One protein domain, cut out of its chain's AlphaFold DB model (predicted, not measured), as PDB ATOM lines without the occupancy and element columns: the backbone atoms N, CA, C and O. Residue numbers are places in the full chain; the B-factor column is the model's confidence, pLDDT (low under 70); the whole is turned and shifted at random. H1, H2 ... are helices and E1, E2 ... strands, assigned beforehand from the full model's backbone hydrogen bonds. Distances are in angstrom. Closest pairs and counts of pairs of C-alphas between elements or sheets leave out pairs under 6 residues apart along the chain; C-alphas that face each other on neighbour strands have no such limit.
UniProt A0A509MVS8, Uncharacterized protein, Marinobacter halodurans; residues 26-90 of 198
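AT A GLANCE: This is residues 26 to 90 of the 198 residues of an uncharacterized protein of Marinobacter halodurans (UniProt A0A509MVS8). A long helix, H1, has the short last helix H3 side by side with its first part and H2 packed crosswise on its second part, and from these helices a two-stranded hairpin, E1 and E2, reaches away as an arm. The arm, ending in the turn of residues 67 to 74, makes the longest axis together with H2 and the link before it at the other end. The printed part has 65 residues with three named helices and two named strands, in the order H1, H2, E1, E2, H3; the sheet, E1 - E2, is antiparallel and the class is mixed, helices and strands. It is only just loose, close to compact, with a radius of gyration of the C-alphas of 13.1 A, and spans 38 by 27 by 16 A.

HOW THE PARTS SIT: H1, residues 26 to 44, touches H2, residues 50 to 59, with its residues 36 to 44 alone. The closest C-alphas of the two, those of Ala 40 and Gly 57, are 4.7 A apart, and the lines are about perpendicular at 70.5 degrees, only just beyond steep. E1, residues 61 to 66, and E2, residues 75 to 81, form a hairpin of antiparallel neighbours, with 163 degrees between their directions. N 62 and O 80 at 2.8 A and N 66 and O 75 at 2.9 A are within hydrogen-bond range. H1 and E1 are near each other, with 5 pairs of C-alphas within 10 A, while H1 and E2 are apart. H3, residues 82 to 89, touches H1 at a shallow tilt of 7 degrees, opposite ways; their closest C-alphas are those of His 29 and Ile 86, 5.2 A apart. H2 and H3 only just touch, with 3 pairs of C-alphas within 8 A, the closest those of Ala 58 and Asp 83 at 6.7 A, and are about perpendicular at 77 degrees. In H1, H2 and H3 every O i to N i+4 pair is within hydrogen-bond range.

IN THESE COORDINATES: H1 begins with C-alpha 26 at (169.232, 96.073, 177.076) and measures 27.4 A from first to last C-alpha. H2 measures 14.6 A, E1 15.6 A and E2 17.7 A. E1 begins with C-alpha 61 at (177.220, 91.835, 159.728). H3 measures 10.5 A and ends with C-alpha 89 at (171.606, 99.459, 171.674).

THE WHOLE: The two C-alphas farthest apart, those of Ser 49 and Asp 73, are 38.4 A apart, while those of Arg 26 and Ala 90, the first and last printed, are 6.7 A apart. The printed part has no cut. The links H1 to H2, H2 to E1 and E2 to H3 are tight, and E1 to E2, with 8 residues between them, is short. The mean pLDDT of the printed part is 90.5, H2 has a mean of 81, and no printed residue is under 70.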
ATOM      1  N   ARG A  26     168.345  96.898 176.235       97.25
ATOM      2  CA  ARG A  26     169.232  96.073 177.076       97.25
ATOM      3  C   ARG A  26     169.241  94.608 176.644       97.25
ATOM      4  O   ARG A  26     170.302  93.989 176.608       97.25
ATOM      5  N   HIS A  27     168.074  94.056 176.310       97.75
ATOM      6  CA  HIS A  27     167.981  92.690 175.802       97.75
ATOM      7  C   HIS A  27     168.701  92.540 174.455       97.75
ATOM      8  O   HIS A  27     169.517  91.635 174.292       97.75
ATOM      9  N   LEU A  28     168.439  93.461 173.524       97.50
ATOM     10  CA  LEU A  28     169.035  93.478 172.189       97.50
ATOM     11  C   LEU A  28     170.559  93.636 172.229       97.50
ATOM     12  O   LEU A  28     171.243  92.978 171.450       97.50
ATOM     13  N   HIS A  29     171.088  94.443 173.151       97.50
ATOM     14  CA  HIS A  29     172.525  94.592 173.377       97.50
ATOM     15  C   HIS A  29     173.165  93.261 173.785       97.50
ATOM     16  O   HIS A  29     174.053  92.762 173.098       97.50
ATOM     17  N   ALA A  30     172.664  92.644 174.862       97.31
ATOM     18  CA  ALA A  30     173.190  91.377 175.370       97.31
ATOM     19  C   ALA A  30     173.047  90.233 174.350       97.31
ATOM     20  O   ALA A  30     173.908  89.358 174.237       97.31
ATOM     21  N   GLU A  31     171.953  90.221 173.584       96.50
ATOM     22  CA  GLU A  31     171.783  89.286 172.478       96.50
ATOM     23  C   GLU A  31     172.787  89.543 171.346       96.50
ATOM     24  O   GLU A  31     173.349  88.582 170.820       96.50
ATOM     25  N   GLY A  32     173.025  90.807 170.987       95.56
ATOM     26  CA  GLY A  32     174.007  91.210 169.983       95.56
ATOM     27  C   GLY A  32     175.413  90.736 170.332       95.56
ATOM     28  O   GLY A  32     176.052  90.088 169.507       95.56
ATOM     29  N   GLU A  33     175.857  90.968 171.570       95.06
ATOM     30  CA  GLU A  33     177.155  90.497 172.072       95.06
ATOM     31  C   GLU A  33     177.277  88.972 171.990       95.06
ATOM     32  O   GLU A  33     178.259  88.441 171.465       95.06
ATOM     33  N   ARG A  34     176.242  88.250 172.439       94.56
ATOM     34  CA  ARG A  34     176.214  86.783 172.387       94.56
ATOM     35  C   ARG A  34     176.261  86.263 170.950       94.56
ATOM     36  O   ARG A  34     177.005  85.327 170.664       94.56
ATOM     37  N   LYS A  35     175.468  86.843 170.044       93.69
ATOM     38  CA  LYS A  35     175.431  86.447 168.628       93.69
ATOM     39  C   LYS A  35     176.761  86.735 167.934       93.69
ATOM     40  O   LYS A  35     177.259  85.845 167.250       93.69
ATOM     41  N   LYS A  36     177.366  87.904 168.176       92.94
ATOM     42  CA  LYS A  36     178.701  88.258 167.670       92.94
ATOM     43  C   LYS A  36     179.745  87.227 168.104       92.94
ATOM     44  O   LYS A  36     180.466  86.695 167.266       92.94
ATOM     45  N   ALA A  37     179.780  86.892 169.395       90.00
ATOM     46  CA  ALA A  37     180.719  85.908 169.933       90.00
ATOM     47  C   ALA A  37     180.509  84.504 169.338       90.00
ATOM     48  O   ALA A  37     181.475  83.820 169.008       90.00
ATOM     49  N   ASN A  38     179.255  84.074 169.171       90.31
ATOM     50  CA  ASN A  38     178.945  82.773 168.579       90.31
ATOM     51  C   ASN A  38     179.333  82.700 167.095       90.31
ATOM     52  O   ASN A  38     179.868  81.679 166.670       90.31
ATOM     53  N   LEU A  39     179.097  83.764 166.318       89.81
ATOM     54  CA  LEU A  39     179.528  83.823 164.918       89.81
ATOM     55  C   LEU A  39     181.053  83.778 164.804       89.81
ATOM     56  O   LEU A  39     181.570  83.005 164.006       89.81
ATOM     57  N   ALA A  40     181.770  84.545 165.627       88.88
ATOM     58  CA  ALA A  40     183.231  84.528 165.635       88.88
ATOM     59  C   ALA A  40     183.787  83.116 165.894       88.88
ATOM     60  O   ALA A  40     184.671  82.655 165.175       88.88
ATOM     61  N   LYS A  41     183.217  82.390 166.865       88.94
ATOM     62  CA  LYS A  41     183.586  80.990 167.138       88.94
ATOM     63  C   LYS A  41     183.255  80.056 165.981       88.94
ATOM     64  O   LYS A  41     184.045  79.170 165.680       88.94
ATOM     65  N   LEU A  42     182.114  80.250 165.322       88.62
ATOM     66  CA  LEU A  42     181.744  79.453 164.152       88.62
ATOM     67  C   LEU A  42     182.725  79.666 162.987       88.62
ATOM     68  O   LEU A  42     183.035  78.716 162.276       88.62
ATOM     69  N   LEU A  43     183.214  80.896 162.805       86.88
ATOM     70  CA  LEU A  43     184.142  81.261 161.733       86.88
ATOM     71  C   LEU A  43     185.582  80.799 162.005       86.88
ATOM     72  O   LEU A  43     186.246  80.324 161.086       86.88
ATOM     73  N   CYS A  44     186.069  80.922 163.243       87.12
ATOM     74  CA  CYS A  44     187.466  80.624 163.592       87.12
ATOM     75  C   CYS A  44     187.677  79.247 164.248       87.12
ATOM     76  O   CYS A  44     188.812  78.780 164.345       87.12
ATOM     77  N   GLY A  45     186.608  78.584 164.694       84.44
ATOM     78  CA  GLY A  45     186.653  77.334 165.456       84.44
ATOM     79  C   GLY A  45     186.958  77.520 166.951       84.44
ATOM     80  O   GLY A  45     187.431  78.565 167.396       84.44
ATOM     81  N   ASP A  46     186.723  76.470 167.746       80.38
ATOM     82  CA  ASP A  46     186.810  76.506 169.222       80.38
ATOM     83  C   ASP A  46     188.232  76.679 169.788       80.38
ATOM     84  O   ASP A  46     188.400  76.927 170.980       80.38
ATOM     85  N   SER A  47     189.259  76.534 168.947       83.31
ATOM     86  CA  SER A  47     190.674  76.667 169.333       83.31
ATOM     87  C   SER A  47     191.285  78.031 168.997       83.31
ATOM     88  O   SER A  47     192.471  78.242 169.249       83.31
ATOM     89  N   ALA A  48     190.487  78.944 168.437       81.75
ATOM     90  CA  ALA A  48     190.926  80.281 168.069       81.75
ATOM     91  C   ALA A  48     191.311  81.117 169.297       81.75
ATOM     92  O   ALA A  48     190.666  81.057 170.346       81.75
ATOM     93  N   SER A  49     192.356  81.927 169.150       87.19
ATOM     94  CA  SER A  49     192.763  82.903 170.156       87.19
ATOM     95  C   SER A  49     191.743  84.039 170.289       87.19
ATOM     96  O   SER A  49     190.994  84.350 169.361       87.19
ATOM     97  N   ASP A  50     191.772  84.745 171.422       84.38
ATOM     98  CA  ASP A  50     190.905  85.908 171.654       84.38
ATOM     99  C   ASP A  50     191.072  87.000 170.582       84.38
ATOM    100  O   ASP A  50     190.117  87.698 170.245       84.38
ATOM    101  N   THR A  51     192.275  87.136 170.010       86.56
ATOM    102  CA  THR A  51     192.547  88.119 168.947       86.56
ATOM    103  C   THR A  51     191.883  87.721 167.629       86.56
ATOM    104  O   THR A  51     191.313  88.573 166.949       86.56
ATOM    105  N   GLU A  52     191.899  86.431 167.286       83.94
ATOM    106  CA  GLU A  52     191.231  85.907 166.088       83.94
ATOM    107  C   GLU A  52     189.709  86.023 166.208       83.94
ATOM    108  O   GLU A  52     189.050  86.500 165.283       83.94
ATOM    109  N   LEU A  53     189.153  85.687 167.378       82.12
ATOM    110  CA  LEU A  53     187.720  85.827 167.647       82.12
ATOM    111  C   LEU A  53     187.268  87.294 167.601       82.12
ATOM    112  O   LEU A  53     186.207  87.600 167.052       82.12
ATOM    113  N   ALA A  54     188.066  88.215 168.148       79.88
ATOM    114  CA  ALA A  54     187.769  89.643 168.086       79.88
ATOM    115  C   ALA A  54     187.774  90.166 166.639       79.88
ATOM    116  O   ALA A  54     186.858  90.898 166.259       79.88
ATOM    117  N   GLY A  55     188.761  89.756 165.835       81.25
ATOM    118  CA  GLY A  55     188.861  90.119 164.420       81.25
ATOM    119  C   GLY A  55     187.675  89.609 163.600       81.25
ATOM    120  O   GLY A  55     186.973  90.403 162.980       81.25
ATOM    121  N   ALA A  56     187.377  88.310 163.672       77.88
ATOM    122  CA  ALA A  56     186.255  87.722 162.937       77.88
ATOM    123  C   ALA A  56     184.897  88.283 163.380       77.88
ATOM    124  O   ALA A  56     184.014  88.522 162.557       77.88
ATOM    125  N   GLY A  57     184.726  88.550 164.677       76.44
ATOM    126  CA  GLY A  57     183.526  89.202 165.190       76.44
ATOM    127  C   GLY A  57     183.325  90.614 164.627       76.44
ATOM    128  O   GLY A  57     182.182  91.008 164.402       76.44
ATOM    129  N   ALA A  58     184.400  91.382 164.419       78.50
ATOM    130  CA  ALA A  58     184.331  92.746 163.886       78.50
ATOM    131  C   ALA A  58     183.894  92.785 162.410       78.50
ATOM    132  O   ALA A  58     183.243  93.738 161.986       78.50
ATOM    133  N   GLU A  59     184.189  91.731 161.648       82.88
ATOM    134  CA  GLU A  59     183.754  91.582 160.252       82.88
ATOM    135  C   GLU A  59     182.313  91.055 160.117       82.88
ATOM    136  O   GLU A  59     181.738  91.069 159.027       82.88
ATOM    137  N   CYS A  60     181.686  90.611 161.215       86.19
ATOM    138  CA  CYS A  60     180.317  90.106 161.183       86.19
ATOM    139  C   CYS A  60     179.288  91.223 160.951       86.19
ATOM    140  O   CYS A  60     179.268  92.254 161.634       86.19
ATOM    141  N   VAL A  61     178.336  90.943 160.059       91.06
ATOM    142  CA  VAL A  61     177.220  91.835 159.728       91.06
ATOM    143  C   VAL A  61     175.944  91.382 160.440       91.06
ATOM    144  O   VAL A  61     175.606  90.199 160.470       91.06
ATOM    145  N   TYR A  62     175.220  92.343 161.004       92.25
ATOM    146  CA  TYR A  62     173.851  92.194 161.474       92.25
ATOM    147  C   TYR A  62     172.885  92.729 160.412       92.25
ATOM    148  O   TYR A  62     173.060  93.847 159.920       92.25
ATOM    149  N   SER A  63     171.838  91.962 160.096       92.62
ATOM    150  CA  SER A  63     170.841  92.327 159.087       92.62
ATOM    151  C   SER A  63     169.411  92.182 159.607       92.62
ATOM    152  O   SER A  63     169.073  91.190 160.255       92.62
ATOM    153  N   TYR A  64     168.565  93.160 159.285       93.06
ATOM    154  CA  TYR A  64     167.121  92.974 159.205       93.06
ATOM    155  C   TYR A  64     166.761  92.700 157.744       93.06
ATOM    156  O   TYR A  64     166.943  93.567 156.885       93.06
ATOM    157  N   ALA A  65     166.219  91.519 157.473       93.81
ATOM    158  CA  ALA A  65     165.820  91.094 156.139       93.81
ATOM    159  C   ALA A  65     164.442  90.425 156.160       93.81
ATOM    160  O   ALA A  65     163.940  90.016 157.209       93.81
ATOM    161  N   LYS A  66     163.828  90.336 154.983       93.44
ATOM    162  CA  LYS A  66     162.630  89.539 154.721       93.44
ATOM    163  C   LYS A  66     163.016  88.371 153.812       93.44
ATOM    164  O   LYS A  66     163.668  88.615 152.805       93.44
ATOM    165  N   GLY A  67     162.561  87.162 154.139       89.19
ATOM    166  CA  GLY A  67     162.921  85.936 153.414       89.19
ATOM    167  C   GLY A  67     164.281  85.379 153.843       89.19
ATOM    168  O   GLY A  67     164.997  86.019 154.620       89.19
ATOM    169  N   GLU A  68     164.627  84.191 153.350       87.62
ATOM    170  CA  GLU A  68     165.918  83.556 153.632       87.62
ATOM    171  C   GLU A  68     166.958  83.908 152.555       87.62
ATOM    172  O   GLU A  68     166.627  83.996 151.367       87.62
ATOM    173  N   PRO A  69     168.238  84.104 152.920       86.19
ATOM    174  CA  PRO A  69     169.295  84.317 151.940       86.19
ATOM    175  C   PRO A  69     169.329  83.202 150.883       86.19
ATOM    176  O   PRO A  69     169.466  82.024 151.205       86.19
ATOM    177  N   GLY A  70     169.246  83.589 149.609       86.94
ATOM    178  CA  GLY A  70     169.230  82.662 148.471       86.94
ATOM    179  C   GLY A  70     167.842  82.396 147.883       86.94
ATOM    180  O   GLY A  70     167.757  81.813 146.801       86.94
ATOM    181  N   GLU A  71     166.769  82.858 148.529       92.56
ATOM    182  CA  GLU A  71     165.415  82.790 147.975       92.56
ATOM    183  C   GLU A  71     165.106  83.995 147.058       92.56
ATOM    184  O   GLU A  71     165.613  85.097 147.288       92.56
ATOM    185  N   PRO A  72     164.275  83.832 146.003       91.38
ATOM    186  CA  PRO A  72     163.950  84.920 145.072       91.38
ATOM    187  C   PRO A  72     163.239  86.124 145.704       91.38
ATOM    188  O   PRO A  72     163.231  87.203 145.113       91.38
ATOM    189  N   ASP A  73     162.605  85.945 146.863       92.44
ATOM    190  CA  ASP A  73     161.892  86.982 147.611       92.44
ATOM    191  C   ASP A  73     162.710  87.568 148.774       92.44
ATOM    192  O   ASP A  73     162.176  88.368 149.551       92.44
ATOM    193  N   PHE A  74     164.004  87.229 148.865       94.56
ATOM    194  CA  PHE A  74     164.921  87.817 149.834       94.56
ATOM    195  C   PHE A  74     165.086  89.323 149.609       94.56
ATOM    196  O   PHE A  74     165.486  89.777 148.533       94.56
ATOM    197  N   VAL A  75     164.825  90.110 150.653       93.75
ATOM    198  CA  VAL A  75     165.025  91.561 150.651       93.75
ATOM    199  C   VAL A  75     165.751  91.982 151.917       93.75
ATOM    200  O   VAL A  75     165.206  91.913 153.020       93.75
ATOM    201  N   GLU A  76     166.965  92.490 151.743       93.69
ATOM    202  CA  GLU A  76     167.711  93.156 152.802       93.69
ATOM    203  C   GLU A  76     167.126  94.553 153.058       93.69
ATOM    204  O   GLU A  76     167.058  95.387 152.155       93.69
ATOM    205  N   ILE A  77     166.669  94.804 154.287       94.44
ATOM    206  CA  ILE A  77     166.018  96.068 154.667       94.44
ATOM    207  C   ILE A  77     167.028  97.008 155.322       94.44
ATOM    208  O   ILE A  77     167.019  98.213 155.075       94.44
ATOM    209  N   HIS A  78     167.881  96.467 156.190       93.94
ATOM    210  CA  HIS A  78     168.895  97.237 156.892       93.94
ATOM    211  C   HIS A  78     170.052  96.350 157.328       93.94
ATOM    212  O   HIS A  78     169.831  95.344 158.001       93.94
ATOM    213  N   THR A  79     171.272  96.798 157.053       94.00
ATOM    214  CA  THR A  79     172.509  96.174 157.520       94.00
ATOM    215  C   THR A  79     173.397  97.140 158.281       94.00
ATOM    216  O   THR A  79     173.372  98.355 158.077       94.00
ATOM    217  N   CYS A  80     174.165  96.571 159.202       94.19
ATOM    218  CA  CYS A  80     175.218  97.235 159.963       94.19
ATOM    219  C   CYS A  80     176.195  96.182 160.491       94.19
ATOM    220  O   CYS A  80     175.883  94.990 160.509       94.19
ATOM    221  N   THR A  81     177.364  96.594 160.957       94.12
ATOM    222  CA  THR A  81     178.246  95.700 161.720       94.12
ATOM    223  C   THR A  81     177.611  95.344 163.065       94.12
ATOM    224  O   THR A  81     176.800  96.098 163.619       94.12
ATOM    225  N   TYR A  82     178.001  94.207 163.646       94.00
ATOM    226  CA  TYR A  82     177.591  93.895 165.019       94.00
ATOM    227  C   TYR A  82     178.066  94.955 166.024       94.00
ATOM    228  O   TYR A  82     177.352  95.221 166.987       94.00
ATOM    229  N   ASP A  83     179.212  95.602 165.794       93.50
ATOM    230  CA  ASP A  83     179.707  96.672 166.670       93.50
ATOM    231  C   ASP A  83     178.825  97.919 166.636       93.50
ATOM    232  O   ASP A  83     178.491  98.467 167.687       93.50
ATOM    233  N   GLU A  84     178.360  98.332 165.457       95.19
ATOM    234  CA  GLU A  84     177.385  99.419 165.336       95.19
ATOM    235  C   GLU A  84     176.051  99.054 165.999       95.19
ATOM    236  O   GLU A  84     175.458  99.878 166.702       95.19
ATOM    237  N   TYR A  85     175.583  97.816 165.811       96.38
ATOM    238  CA  TYR A  85     174.354  97.310 166.424       96.38
ATOM    239  C   TYR A  85     174.420  97.299 167.960       96.38
ATOM    240  O   TYR A  85     173.494  97.768 168.633       96.38
ATOM    241  N   ILE A  86     175.515  96.788 168.520       96.69
ATOM    242  CA  ILE A  86     175.757  96.743 169.965       96.69
ATOM    243  C   ILE A  86     175.898  98.176 170.493       96.69
ATOM    244  O   ILE A  86     175.169  98.574 171.396       96.69
ATOM    245  N   SER A  87     176.721  99.015 169.855       96.56
ATOM    246  CA  SER A  87     176.929 100.407 170.272       96.56
ATOM    247  C   SER A  87     175.633 101.227 170.299       96.56
ATOM    248  O   SER A  87     175.369 101.948 171.264       96.56
ATOM    249  N   ARG A  88     174.759 101.096 169.289       96.44
ATOM    250  CA  ARG A  88     173.488 101.845 169.274       96.44
ATOM    251  C   ARG A  88     172.478 101.356 170.314       96.44
ATOM    252  O   ARG A  88     171.662 102.164 170.761       96.44
ATOM    253  N   THR A  89     172.512 100.073 170.681       97.38
ATOM    254  CA  THR A  89     171.606  99.459 171.674       97.38
ATOM    255  C   THR A  89     172.132  99.544 173.108       97.38
ATOM    256  O   THR A  89     171.370  99.295 174.043       97.38
ATOM    257  N   ALA A  90     173.395  99.933 173.288       96.25
ATOM    258  CA  ALA A  90     174.025 100.095 174.589       96.25
ATOM    259  C   ALA A  90     173.337 101.154 175.456       96.25
ATOM    260  O   ALA A  90     172.644 102.061 174.975       96.25
TER     261      ALA A  90